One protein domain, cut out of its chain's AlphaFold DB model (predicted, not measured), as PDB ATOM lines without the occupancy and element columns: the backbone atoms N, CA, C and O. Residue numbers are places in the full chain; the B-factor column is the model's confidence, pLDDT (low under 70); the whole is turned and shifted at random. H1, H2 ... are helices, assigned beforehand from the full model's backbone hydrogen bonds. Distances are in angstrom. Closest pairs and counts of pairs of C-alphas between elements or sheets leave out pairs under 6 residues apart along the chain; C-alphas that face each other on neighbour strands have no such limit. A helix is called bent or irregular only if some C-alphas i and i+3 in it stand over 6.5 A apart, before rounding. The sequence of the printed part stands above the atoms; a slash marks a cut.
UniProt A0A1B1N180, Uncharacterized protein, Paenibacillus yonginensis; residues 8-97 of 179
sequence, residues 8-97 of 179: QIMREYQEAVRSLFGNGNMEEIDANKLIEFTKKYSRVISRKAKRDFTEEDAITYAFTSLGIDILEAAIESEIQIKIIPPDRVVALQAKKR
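Overview. This is residues 8 to 97 of the 179 residues of an uncharacterized protein of Paenibacillus yonginensis (UniProt A0A1B1N180). Three helices, H1, H2 and H3, make an up-and-down bundle, each running against the one before it in the chain: H1 and H3 lie side by side along the same direction, H2 crosses both at an angle, and the three centres make a triangle. A short fourth helix, H4, packs near the beginning of H3, and the long link before it folds back from the far end of H3 to reach that place. The printed part has 90 residues with four named helices in the order H1, H2, H3, H4 and no named strand; the class is all helix. The whole is compact, with a radius of gyration of the C-alphas of 13.8 A, yet elongated in outline, spanning 45 by 27 by 22 A.

Along the chain. Find C-alpha 8 at (-8.536, 23.310, 27.667); from there H1, residues 8 to 20, runs 18.7 A to C-alpha 20. Read on through residues 21 to 31 and you reach H2, residues 32 to 47, which covers 22.5 A from first to last C-alpha. Its x values fall from C-alpha 32 at (-0.525, 25.080, 11.021) to C-alpha 47 at (-21.897, 18.511, 13.607). After residues 48 to 54 comes H3, residues 55 to 74, the longest helix with 20 residues and 28.9 A from first to last C-alpha. Past residues 75 to 85 stands H4, residues 86 to 93, which is 10.5 A long and ends with C-alpha 93 at (-24.368, 34.905, 18.371). None of the four helices is bent or irregular.

Arrangement. Begin with H3, the hub, which touches the other three helices. Look at Thr 38 and Thr 64: their C-alphas, the closest of H2 and H3, are 5.0 A apart. These two helices form a helical hairpin, running opposite ways at a tilt of 36 degrees, only just steep. H1 touches H3 beside residues 60 to 67 of H3 alone, and the closest C-alphas, those of Tyr 13 and Phe 63, are 7.0 A apart. H1 and H3 run the same way, at a shallow tilt of 0 degrees, with 11.4 A from centre to centre. H1 and H2 form the other helical hairpin; they run opposite ways at a tilt of 36 degrees, only just steep. H2 touches H1 with residues 33 to 37 alone, and the closest C-alphas are those of Ala 16 and Leu 34, 4.7 A apart. Now go to residues 57 to 61, the part of H3 that touches H4: the closest C-alphas are those of Ala 58 and Leu 92, 4.9 A apart. H3 and H4 run opposite ways at a steep tilt of 66 degrees. The helix packing is mostly crossed: of the 4 pairs that touch, 1 is at a shallow tilt. H4 is apart from H1, and only just apart from H2, with 8.2 A between the closest C-alphas. In the backbones of H2 and H3 every O i to N i+4 pair is within hydrogen-bond range; in H1 8 of 9 are, and in H4 3 of 4.

Size, cuts and confidence. The two C-alphas farthest apart are those of Asn 25, between H1 and H2, and Arg 51, between H2 and H3, at 45.6 A. The first and last printed C-alphas, those of Gln 8 and Arg 97, are 19.0 A apart. The links from H1 to H2 and from H3 to H4 are long, with 11 residues each, and the link from H2 to H3 is short, with 7. The printed part has no cut. The mean pLDDT of the printed part is 76.4, and it is under 70 at residues 21 to 29, 77 to 84, 91 and 93 to 97.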
ATOM      1  N   GLN A   8      -9.121  24.029  28.787       80.94
ATOM      2  CA  GLN A   8      -8.536  23.310  27.667       80.94
ATOM      3  C   GLN A   8      -8.635  24.125  26.374       80.94
ATOM      4  O   GLN A   8      -7.614  24.317  25.723       80.94
ATOM      5  N   ILE A   9      -9.819  24.650  26.019       82.44
ATOM      6  CA  ILE A   9      -9.959  25.413  24.766       82.44
ATOM      7  C   ILE A   9      -9.114  26.688  24.784       82.44
ATOM      8  O   ILE A   9      -8.503  27.025  23.777       82.44
ATOM      9  N   MET A  10      -9.025  27.351  25.942       79.44
ATOM     10  CA  MET A  10      -8.191  28.540  26.113       79.44
ATOM     11  C   MET A  10      -6.708  28.227  25.915       79.44
ATOM     12  O   MET A  10      -6.025  28.949  25.196       79.44
ATOM     13  N   ARG A  11      -6.208  27.150  26.530       77.50
ATOM     14  CA  ARG A  11      -4.805  26.740  26.387       77.50
ATOM     15  C   ARG A  11      -4.482  26.354  24.952       77.50
ATOM     16  O   ARG A  11      -3.503  26.852  24.415       77.50
ATOM     17  N   GLU A  12      -5.329  25.543  24.320       85.06
ATOM     18  CA  GLU A  12      -5.147  25.159  22.916       85.06
ATOM     19  C   GLU A  12      -5.155  26.387  21.990       85.06
ATOM     20  O   GLU A  12      -4.335  26.474  21.079       85.06
ATOM     21  N   TYR A  13      -6.027  27.368  22.252       84.81
ATOM     22  CA  TYR A  13      -6.045  28.638  21.527       84.81
ATOM     23  C   TYR A  13      -4.748  29.433  21.735       84.81
ATOM     24  O   TYR A  13      -4.106  29.828  20.766       84.81
ATOM     25  N   GLN A  14      -4.331  29.646  22.986       79.19
ATOM     26  CA  GLN A  14      -3.116  30.402  23.310       79.19
ATOM     27  C   GLN A  14      -1.863  29.744  22.728       79.19
ATOM     28  O   GLN A  14      -0.989  30.436  22.214       79.19
ATOM     29  N   GLU A  15      -1.767  28.416  22.786       82.25
ATOM     30  CA  GLU A  15      -0.673  27.662  22.174       82.25
ATOM     31  C   GLU A  15      -0.654  27.830  20.653       82.25
ATOM     32  O   GLU A  15       0.414  28.055  20.084       82.25
ATOM     33  N   ALA A  16      -1.823  27.769  20.008       85.12
ATOM     34  CA  ALA A  16      -1.955  27.937  18.567       85.12
ATOM     35  C   ALA A  16      -1.627  29.365  18.094       85.12
ATOM     36  O   ALA A  16      -1.000  29.540  17.051       85.12
ATOM     37  N   VAL A  17      -2.005  30.387  18.867       81.88
ATOM     38  CA  VAL A  17      -1.649  31.785  18.579       81.88
ATOM     39  C   VAL A  17      -0.156  32.023  18.808       81.88
ATOM     40  O   VAL A  17       0.504  32.617  17.964       81.88
ATOM     41  N   ARG A  18       0.419  31.517  19.907       79.00
ATOM     42  CA  ARG A  18       1.857  31.671  20.192       79.00
ATOM     43  C   ARG A  18       2.741  31.023  19.132       79.00
ATOM     44  O   ARG A  18       3.800  31.561  18.830       79.00
ATOM     45  N   SER A  19       2.329  29.885  18.568       81.44
ATOM     46  CA  SER A  19       3.097  29.239  17.497       81.44
ATOM     47  C   SER A  19       3.134  30.037  16.200       81.44
ATOM     48  O   SER A  19       4.088  29.879  15.449       81.44
ATOM     49  N   LEU A  20       2.146  30.905  15.963       76.94
ATOM     50  CA  LEU A  20       2.091  31.734  14.760       76.94
ATOM     51  C   LEU A  20       3.277  32.708  14.672       76.94
ATOM     52  O   LEU A  20       3.730  33.023  13.579       76.94
ATOM     53  N   PHE A  21       3.790  33.150  15.825       69.19
ATOM     54  CA  PHE A  21       4.850  34.157  15.953       69.19
ATOM     55  C   PHE A  21       6.145  33.580  16.565       69.19
ATOM     56  O   PHE A  21       6.857  34.270  17.295       69.19
ATOM     57  N   GLY A  22       6.418  32.289  16.344       57.69
ATOM     58  CA  GLY A  22       7.426  31.507  17.066       57.69
ATOM     59  C   GLY A  22       8.813  32.156  17.256       57.69
ATOM     60  O   GLY A  22       9.443  32.643  16.325       57.69
ATOM     61  N   ASN A  23       9.316  32.075  18.496       49.34
ATOM     62  CA  ASN A  23      10.728  32.133  18.918       49.34
ATOM     63  C   ASN A  23      11.648  33.186  18.262       49.34
ATOM     64  O   ASN A  23      12.816  32.904  17.997       49.34
ATOM     65  N   GLY A  24      11.167  34.413  18.065       50.28
ATOM     66  CA  GLY A  24      12.031  35.563  17.769       50.28
ATOM     67  C   GLY A  24      12.568  35.653  16.338       50.28
ATOM     68  O   GLY A  24      13.301  36.594  16.048       50.28
ATOM     69  N   ASN A  25      12.167  34.749  15.439       47.31
ATOM     70  CA  ASN A  25      12.461  34.853  14.010       47.31
ATOM     71  C   ASN A  25      11.181  35.264  13.270       47.31
ATOM     72  O   ASN A  25      10.333  34.435  12.968       47.31
ATOM     73  N   MET A  26      11.047  36.564  12.996       53.84
ATOM     74  CA  MET A  26       9.873  37.198  12.372       53.84
ATOM     75  C   MET A  26       9.628  36.821  10.893       53.84
ATOM     76  O   MET A  26       8.722  37.376  10.280       53.84
ATOM     77  N   GLU A  27      10.414  35.923  10.297       55.34
ATOM     78  CA  GLU A  27      10.390  35.689   8.842       55.34
ATOM     79  C   GLU A  27       9.513  34.509   8.392       55.34
ATOM     80  O   GLU A  27       9.218  34.408   7.203       55.34
ATOM     81  N   GLU A  28       9.045  33.641   9.299       61.78
ATOM     82  CA  GLU A  28       8.251  32.464   8.916       61.78
ATOM     83  C   GLU A  28       6.992  32.316   9.785       61.78
ATOM     84  O   GLU A  28       7.055  32.013  10.976       61.78
ATOM     85  N   ILE A  29       5.828  32.551   9.174       69.50
ATOM     86  CA  ILE A  29       4.518  32.379   9.811       69.50
ATOM     87  C   ILE A  29       4.151  30.889   9.783       69.50
ATOM     88  O   ILE A  29       3.760  30.362   8.741       69.50
ATOM     89  N   ASP A  30       4.212  30.206  10.931       80.44
ATOM     90  CA  ASP A  30       3.693  28.836  11.067       80.44
ATOM     91  C   ASP A  30       2.223  28.843  11.518       80.44
ATOM     92  O   ASP A  30       1.878  28.791  12.702       80.44
ATOM     93  N   ALA A  31       1.325  28.893  10.535       83.69
ATOM     94  CA  ALA A  31      -0.118  28.910  10.754       83.69
ATOM     95  C   ALA A  31      -0.732  27.530  11.064       83.69
ATOM     96  O   ALA A  31      -1.934  27.445  11.338       83.69
ATOM     97  N   ASN A  32       0.039  26.434  11.021       86.00
ATOM     98  CA  ASN A  32      -0.525  25.080  11.021       86.00
ATOM     99  C   ASN A  32      -1.356  24.784  12.271       86.00
ATOM    100  O   ASN A  32      -2.488  24.312  12.161       86.00
ATOM    101  N   LYS A  33      -0.843  25.122  13.458       87.38
ATOM    102  CA  LYS A  33      -1.566  24.871  14.715       87.38
ATOM    103  C   LYS A  33      -2.849  25.689  14.824       87.38
ATOM    104  O   LYS A  33      -3.861  25.175  15.297       87.38
ATOM    105  N   LEU A  34      -2.842  26.935  14.351       86.94
ATOM    106  CA  LEU A  34      -4.028  27.791  14.356       86.94
ATOM    107  C   LEU A  34      -5.076  27.313  13.339       86.94
ATOM    108  O   LEU A  34      -6.275  27.291  13.630       86.94
ATOM    109  N   ILE A  35      -4.636  26.802  12.189       87.81
ATOM    110  CA  ILE A  35      -5.500  26.123  11.215       87.81
ATOM    111  C   ILE A  35      -6.094  24.832  11.800       87.81
ATOM    112  O   ILE A  35      -7.279  24.550  11.613       87.81
ATOM    113  N   GLU A  36      -5.308  24.022  12.506       90.25
ATOM    114  CA  GLU A  36      -5.799  22.799  13.150       90.25
ATOM    115  C   GLU A  36      -6.805  23.102  14.259       90.25
ATOM    116  O   GLU A  36      -7.867  22.472  14.310       90.25
ATOM    117  N   PHE A  37      -6.518  24.106  15.088       91.31
ATOM    118  CA  PHE A  37      -7.420  24.600  16.120       91.31
ATOM    119  C   PHE A  37      -8.771  25.016  15.520       91.31
ATOM    120  O   PHE A  37      -9.822  24.483  15.897       91.31
ATOM    121  N   THR A  38      -8.757  25.906  14.522       88.69
ATOM    122  CA  THR A  38      -9.986  26.404  13.884       88.69
ATOM    123  C   THR A  38     -10.764  25.275  13.204       88.69
ATOM    124  O   THR A  38     -11.984  25.180  13.363       88.69
ATOM    125  N   LYS A  39     -10.090  24.338  12.520       89.00
ATOM    126  CA  LYS A  39     -10.719  23.146  11.914       89.00
ATOM    127  C   LYS A  39     -11.323  22.197  12.949       89.00
ATOM    128  O   LYS A  39     -12.398  21.643  12.710       89.00
ATOM    129  N   LYS A  40     -10.651  21.971  14.079       91.56
ATOM    130  CA  LYS A  40     -11.131  21.089  15.152       91.56
ATOM    131  C   LYS A  40     -12.452  21.606  15.709       91.56
ATOM    132  O   LYS A  40     -13.450  20.883  15.692       91.56
ATOM    133  N   TYR A  41     -12.476  22.858  16.154       90.50
ATOM    134  CA  TYR A  41     -13.622  23.410  16.873       90.50
ATOM    135  C   TYR A  41     -14.775  23.827  15.952       90.50
ATOM    136  O   TYR A  41     -15.940  23.623  16.303       90.50
ATOM    137  N   SER A  42     -14.491  24.247  14.718       87.81
ATOM    138  CA  SER A  42     -15.537  24.419  13.700       87.81
ATOM    139  C   SER A  42     -16.255  23.108  13.362       87.81
ATOM    140  O   SER A  42     -17.480  23.091  13.269       87.81
ATOM    141  N   ARG A  43     -15.538  21.977  13.242       87.62
ATOM    142  CA  ARG A  43     -16.159  20.659  13.006       87.62
ATOM    143  C   ARG A  43     -17.083  20.239  14.144       87.62
ATOM    144  O   ARG A  43     -18.129  19.652  13.869       87.62
ATOM    145  N   VAL A  44     -16.714  20.525  15.393       87.38
ATOM    146  CA  VAL A  44     -17.562  20.247  16.566       87.38
ATOM    147  C   VAL A  44     -18.886  21.006  16.446       87.38
ATOM    148  O   VAL A  44     -19.954  20.396  16.510       87.38
ATOM    149  N   ILE A  45     -18.822  22.310  16.162       86.94
ATOM    150  CA  ILE A  45     -20.007  23.168  16.011       86.94
ATOM    151  C   ILE A  45     -20.866  22.738  14.814       86.94
ATOM    152  O   ILE A  45     -22.093  22.652  14.915       86.94
ATOM    153  N   SER A  46     -20.240  22.429  13.678       84.81
ATOM    154  CA  SER A  46     -20.937  22.074  12.437       84.81
ATOM    155  C   SER A  46     -21.655  20.720  12.505       84.81
ATOM    156  O   SER A  46     -22.633  20.505  11.790       84.81
ATOM    157  N   ARG A  47     -21.236  19.813  13.398       86.62
ATOM    158  CA  ARG A  47     -21.897  18.511  13.607       86.62
ATOM    159  C   ARG A  47     -23.073  18.566  14.580       86.62
ATOM    160  O   ARG A  47     -23.970  17.733  14.483       86.62
ATOM    161  N   LYS A  48     -23.097  19.532  15.500       87.00
ATOM    162  CA  LYS A  48     -24.158  19.662  16.509       87.00
ATOM    163  C   LYS A  48     -25.429  20.252  15.896       87.00
ATOM    164  O   LYS A  48     -25.346  21.094  15.006       87.00
ATOM    165  N   ALA A  49     -26.617  19.822  16.320       86.31
ATOM    166  CA  ALA A  49     -27.855  20.407  15.806       86.31
ATOM    167  C   ALA A  49     -28.086  21.806  16.405       86.31
ATOM    168  O   ALA A  49     -27.859  22.029  17.591       86.31
ATOM    169  N   LYS A  50     -28.589  22.745  15.592       82.50
ATOM    170  CA  LYS A  50     -28.788  24.159  15.971       82.50
ATOM    171  C   LYS A  50     -29.607  24.347  17.254       82.50
ATOM    172  O   LYS A  50     -29.326  25.239  18.049       82.50
ATOM    173  N   ARG A  51     -30.625  23.507  17.453       82.00
ATOM    174  CA  ARG A  51     -31.504  23.540  18.635       82.00
ATOM    175  C   ARG A  51     -30.793  23.168  19.941       82.00
ATOM    176  O   ARG A  51     -31.254  23.571  21.001       82.00
ATOM    177  N   ASP A  52     -29.664  22.469  19.851       85.50
ATOM    178  CA  ASP A  52     -28.915  21.946  20.996       85.50
ATOM    179  C   ASP A  52     -27.719  22.844  21.364       85.50
ATOM    180  O   ASP A  52     -26.858  22.453  22.152       85.50
ATOM    181  N   PHE A  53     -27.629  24.047  20.783       82.62
ATOM    182  CA  PHE A  53     -26.570  24.998  21.110       82.62
ATOM    183  C   PHE A  53     -26.713  25.560  22.532       82.62
ATOM    184  O   PHE A  53     -27.749  26.100  22.942       82.62
ATOM    185  N   THR A  54     -25.607  25.472  23.256       83.12
ATOM    186  CA  THR A  54     -25.389  25.897  24.638       83.12
ATOM    187  C   THR A  54     -24.520  27.159  24.685       83.12
ATOM    188  O   THR A  54     -23.982  27.589  23.662       83.12
ATOM    189  N   GLU A  55     -24.369  27.768  25.867       74.75
ATOM    190  CA  GLU A  55     -23.415  28.873  26.057       74.75
ATOM    191  C   GLU A  55     -21.975  28.424  25.736       74.75
ATOM    192  O   GLU A  55     -21.246  29.154  25.074       74.75
ATOM    193  N   GLU A  56     -21.585  27.196  26.094       80.25
ATOM    194  CA  GLU A  56     -20.249  26.653  25.811       80.25
ATOM    195  C   GLU A  56     -19.961  26.527  24.304       80.25
ATOM    196  O   GLU A  56     -18.846  26.799  23.852       80.25
ATOM    197  N   ASP A  57     -20.973  26.205  23.491       83.50
ATOM    198  CA  ASP A  57     -20.821  26.192  22.030       83.50
ATOM    199  C   ASP A  57     -20.608  27.612  21.481       83.50
ATOM    200  O   ASP A  57     -19.828  27.805  20.549       83.50
ATOM    201  N   ALA A  58     -21.262  28.620  22.068       78.69
ATOM    202  CA  ALA A  58     -21.073  30.020  21.685       78.69
ATOM    203  C   ALA A  58     -19.672  30.538  22.060       78.69
ATOM    204  O   ALA A  58     -19.082  31.319  21.310       78.69
ATOM    205  N   ILE A  59     -19.121  30.069  23.184       77.88
ATOM    206  CA  ILE A  59     -17.733  30.323  23.598       77.88
ATOM    207  C   ILE A  59     -16.761  29.673  22.614       77.88
ATOM    208  O   ILE A  59     -15.876  30.340  22.079       77.88
ATOM    209  N   THR A  60     -16.975  28.392  22.314       85.38
ATOM    210  CA  THR A  60     -16.185  27.623  21.342       85.38
ATOM    211  C   THR A  60     -16.185  28.286  19.968       85.38
ATOM    212  O   THR A  60     -15.142  28.411  19.320       85.38
ATOM    213  N   TYR A  61     -17.350  28.773  19.542       83.44
ATOM    214  CA  TYR A  61     -17.492  29.530  18.308       83.44
ATOM    215  C   TYR A  61     -16.666  30.813  18.327       83.44
ATOM    216  O   TYR A  61     -15.995  31.103  17.345       83.44
ATOM    217  N   ALA A  62     -16.656  31.558  19.432       77.69
ATOM    218  CA  ALA A  62     -15.874  32.785  19.509       77.69
ATOM    219  C   ALA A  62     -14.370  32.542  19.386       77.69
ATOM    220  O   ALA A  62     -13.723  33.255  18.631       77.69
ATOM    221  N   PHE A  63     -13.833  31.545  20.098       82.56
ATOM    222  CA  PHE A  63     -12.419  31.190  19.978       82.56
ATOM    223  C   PHE A  63     -12.074  30.781  18.545       82.56
ATOM    224  O   PHE A  63     -11.040  31.174  18.016       82.56
ATOM    225  N   THR A  64     -12.967  30.028  17.895       85.06
ATOM    226  CA  THR A  64     -12.802  29.642  16.489       85.06
ATOM    227  C   THR A  64     -12.798  30.864  15.570       85.06
ATOM    228  O   THR A  64     -11.929  30.952  14.712       85.06
ATOM    229  N   SER A  65     -13.733  31.804  15.748       81.06
ATOM    230  CA  SER A  65     -13.777  33.050  14.971       81.06
ATOM    231  C   SER A  65     -12.504  33.869  15.141       81.06
ATOM    232  O   SER A  65     -11.902  34.235  14.150       81.06
ATOM    233  N   LEU A  66     -12.038  34.060  16.376       78.12
ATOM    234  CA  LEU A  66     -10.829  34.844  16.639       78.12
ATOM    235  C   LEU A  66      -9.576  34.198  16.050       78.12
ATOM    236  O   LEU A  66      -8.703  34.889  15.541       78.12
ATOM    237  N   GLY A  67      -9.503  32.864  16.055       81.75
ATOM    238  CA  GLY A  67      -8.434  32.159  15.356       81.75
ATOM    239  C   GLY A  67      -8.464  32.375  13.839       81.75
ATOM    240  O   GLY A  67      -7.405  32.422  13.227       81.75
ATOM    241  N   ILE A  68      -9.648  32.522  13.232       82.62
ATOM    242  CA  ILE A  68      -9.783  32.867  11.808       82.62
ATOM    243  C   ILE A  68      -9.338  34.312  11.583       82.62
ATOM    244  O   ILE A  68      -8.487  34.520  10.732       82.62
ATOM    245  N   ASP A  69      -9.821  35.263  12.385       79.50
ATOM    246  CA  ASP A  69      -9.466  36.684  12.258       79.50
ATOM    247  C   ASP A  69      -7.935  36.887  12.320       79.50
ATOM    248  O   ASP A  69      -7.355  37.626  11.527       79.50
ATOM    249  N   ILE A  70      -7.253  36.175  13.229       78.44
ATOM    250  CA  ILE A  70      -5.786  36.195  13.340       78.44
ATOM    251  C   ILE A  70      -5.119  35.587  12.098       78.44
ATOM    252  O   ILE A  70      -4.113  36.116  11.632       78.44
ATOM    253  N   LEU A  71      -5.652  34.483  11.563       80.81
ATOM    254  CA  LEU A  71      -5.131  33.884  10.332       80.81
ATOM    255  C   LEU A  71      -5.265  34.844   9.152       80.81
ATOM    256  O   LEU A  71      -4.288  35.028   8.435       80.81
ATOM    257  N   GLU A  72      -6.437  35.457   8.972       80.50
ATOM    258  CA  GLU A  72      -6.707  36.430   7.906       80.50
ATOM    259  C   GLU A  72      -5.734  37.609   7.964       80.50
ATOM    260  O   GLU A  72      -5.141  37.977   6.949       80.50
ATOM    261  N   ALA A  73      -5.516  38.151   9.167       78.19
ATOM    262  CA  ALA A  73      -4.564  39.229   9.393       78.19
ATOM    263  C   ALA A  73      -3.119  38.801   9.091       78.19
ATOM    264  O   ALA A  73      -2.381  39.546   8.452       78.19
ATOM    265  N   ALA A  74      -2.715  37.603   9.522       75.69
ATOM    266  CA  ALA A  74      -1.350  37.113   9.348       75.69
ATOM    267  C   ALA A  74      -0.992  36.827   7.884       75.69
ATOM    268  O   ALA A  74       0.168  36.966   7.506       75.69
ATOM    269  N   ILE A  75      -1.961  36.426   7.059       78.69
ATOM    270  CA  ILE A  75      -1.718  36.124   5.641       78.69
ATOM    271  C   ILE A  75      -2.145  37.252   4.691       78.69
ATOM    272  O   ILE A  75      -2.160  37.038   3.478       78.69
ATOM    273  N   GLU A  76      -2.524  38.417   5.233       74.94
ATOM    274  CA  GLU A  76      -3.025  39.587   4.494       74.94
ATOM    275  C   GLU A  76      -4.111  39.233   3.462       74.94
ATOM    276  O   GLU A  76      -4.165  39.763   2.350       74.94
ATOM    277  N   SER A  77      -4.986  38.290   3.812       68.94
ATOM    278  CA  SER A  77      -6.000  37.769   2.903       68.94
ATOM    279  C   SER A  77      -7.301  37.529   3.643       68.94
ATOM    280  O   SER A  77      -7.311  36.917   4.709       68.94
ATOM    281  N   GLU A  78      -8.411  37.963   3.046       59.12
ATOM    282  CA  GLU A  78      -9.740  37.557   3.492       59.12
ATOM    283  C   GLU A  78      -9.907  36.064   3.228       59.12
ATOM    284  O   GLU A  78     -10.238  35.620   2.118       59.12
ATOM    285  N   ILE A  79      -9.697  35.266   4.265       61.34
ATOM    286  CA  ILE A  79     -10.048  33.870   4.202       61.34
ATOM    287  C   ILE A  79     -11.546  33.801   4.470       61.34
ATOM    288  O   ILE A  79     -11.989  33.616   5.598       61.34
ATOM    289  N   GLN A  80     -12.347  33.862   3.403       54.00
ATOM    290  CA  GLN A  80     -13.788  33.591   3.459       54.00
ATOM    291  C   GLN A  80     -14.078  32.115   3.804       54.00
ATOM    292  O   GLN A  80     -14.804  31.410   3.093       54.00
ATOM    293  N   ILE A  81     -13.514  31.590   4.895       54.66
ATOM    294  CA  ILE A  81     -13.799  30.256   5.377       54.66
ATOM    295  C   ILE A  81     -15.195  30.308   5.991       54.66
ATOM    296  O   ILE A  81     -15.397  30.598   7.170       54.66
ATOM    297  N   LYS A  82     -16.196  29.963   5.181       58.72
ATOM    298  CA  LYS A  82     -17.551  29.637   5.643       58.72
ATOM    299  C   LYS A  82     -17.529  28.303   6.400       58.72
ATOM    300  O   LYS A  82     -18.157  27.334   5.981       58.72
ATOM    301  N   ILE A  83     -16.769  28.214   7.498       63.12
ATOM    302  CA  ILE A  83     -16.600  26.962   8.263       63.12
ATOM    303  C   ILE A  83     -17.874  26.601   9.022       63.12
ATOM    304  O   ILE A  83     -18.100  25.437   9.356       63.12
ATOM    305  N   ILE A  84     -18.707  27.610   9.290       67.50
ATOM    306  CA  ILE A  84     -19.972  27.474   9.996       67.50
ATOM    307  C   ILE A  84     -21.076  28.121   9.145       67.50
ATOM    308  O   ILE A  84     -20.959  29.292   8.780       67.50
ATOM    309  N   PRO A  85     -22.150  27.378   8.823       71.69
ATOM    310  CA  PRO A  85     -23.316  27.902   8.114       71.69
ATOM    311  C   PRO A  85     -23.896  29.187   8.750       71.69
ATOM    312  O   PRO A  85     -24.023  29.244   9.980       71.69
ATOM    313  N   PRO A  86     -24.295  30.204   7.957       71.94
ATOM    314  CA  PRO A  86     -24.777  31.491   8.477       71.94
ATOM    315  C   PRO A  86     -25.961  31.381   9.450       71.94
ATOM    316  O   PRO A  86     -26.037  32.096  10.446       71.94
ATOM    317  N   ASP A  87     -26.872  30.437   9.216       72.44
ATOM    318  CA  ASP A  87     -28.040  30.200  10.067       72.44
ATOM    319  C   ASP A  87     -27.671  29.686  11.471       72.44
ATOM    320  O   ASP A  87     -28.442  29.866  12.422       72.44
ATOM    321  N   ARG A  88     -26.501  29.050  11.606       74.94
ATOM    322  CA  ARG A  88     -25.930  28.597  12.879       74.94
ATOM    323  C   ARG A  88     -25.173  29.715  13.575       74.94
ATOM    324  O   ARG A  88     -25.306  29.840  14.789       74.94
ATOM    325  N   VAL A  89     -24.458  30.549  12.815       73.75
ATOM    326  CA  VAL A  89     -23.789  31.756  13.328       73.75
ATOM    327  C   VAL A  89     -24.784  32.634  14.084       73.75
ATOM    328  O   VAL A  89     -24.527  32.979  15.233       73.75
ATOM    329  N   VAL A  90     -25.962  32.889  13.508       71.06
ATOM    330  CA  VAL A  90     -27.017  33.690  14.155       71.06
ATOM    331  C   VAL A  90     -27.457  33.092  15.501       71.06
ATOM    332  O   VAL A  90     -27.592  33.812  16.488       71.06
ATOM    333  N   ALA A  91     -27.644  31.769  15.586       68.81
ATOM    334  CA  ALA A  91     -28.059  31.123  16.837       68.81
ATOM    335  C   ALA A  91     -26.960  31.086  17.906       68.81
ATOM    336  O   ALA A  91     -27.266  31.153  19.096       68.81
ATOM    337  N   LEU A  92     -25.695  30.989  17.496       72.06
ATOM    338  CA  LEU A  92     -24.553  31.050  18.407       72.06
ATOM    339  C   LEU A  92     -24.338  32.481  18.902       72.06
ATOM    340  O   LEU A  92     -24.147  32.672  20.098       72.06
ATOM    341  N   GLN A  93     -24.455  33.483  18.023       67.31
ATOM    342  CA  GLN A  93     -24.368  34.905  18.371       67.31
ATOM    343  C   GLN A  93     -25.455  35.332  19.363       67.31
ATOM    344  O   GLN A  93     -25.145  36.016  20.332       67.31
ATOM    345  N   ALA A  94     -26.695  34.860  19.200       62.94
ATOM    346  CA  ALA A  94     -27.789  35.162  20.128       62.94
ATOM    347  C   ALA A  94     -27.548  34.652  21.567       62.94
ATOM    348  O   ALA A  94     -28.141  35.161  22.514       62.94
ATOM    349  N   LYS A  95     -26.678  33.648  21.742       63.00
ATOM    350  CA  LYS A  95     -26.284  33.078  23.045       63.00
ATOM    351  C   LYS A  95     -24.924  33.591  23.531       63.00
ATOM    352  O   LYS A  95     -24.476  33.226  24.617       63.00
ATOM    353  N   LYS A  96     -24.243  34.407  22.726       61.12
ATOM    354  CA  LYS A  96     -22.852  34.801  22.936       61.12
ATOM    355  C   LYS A  96     -22.798  36.006  23.873       61.12
ATOM    356  O   LYS A  96     -23.321  37.071  23.564       61.12
ATOM    357  N   ARG A  97     -22.085  35.878  24.994       64.81
ATOM    358  CA  ARG A  97     -21.580  37.042  25.747       64.81
ATOM    359  C   ARG A  97     -20.267  37.516  25.117       64.81
ATOM    360  O   ARG A  97     -19.216  37.475  25.750       64.81
TER     361      ARG A  97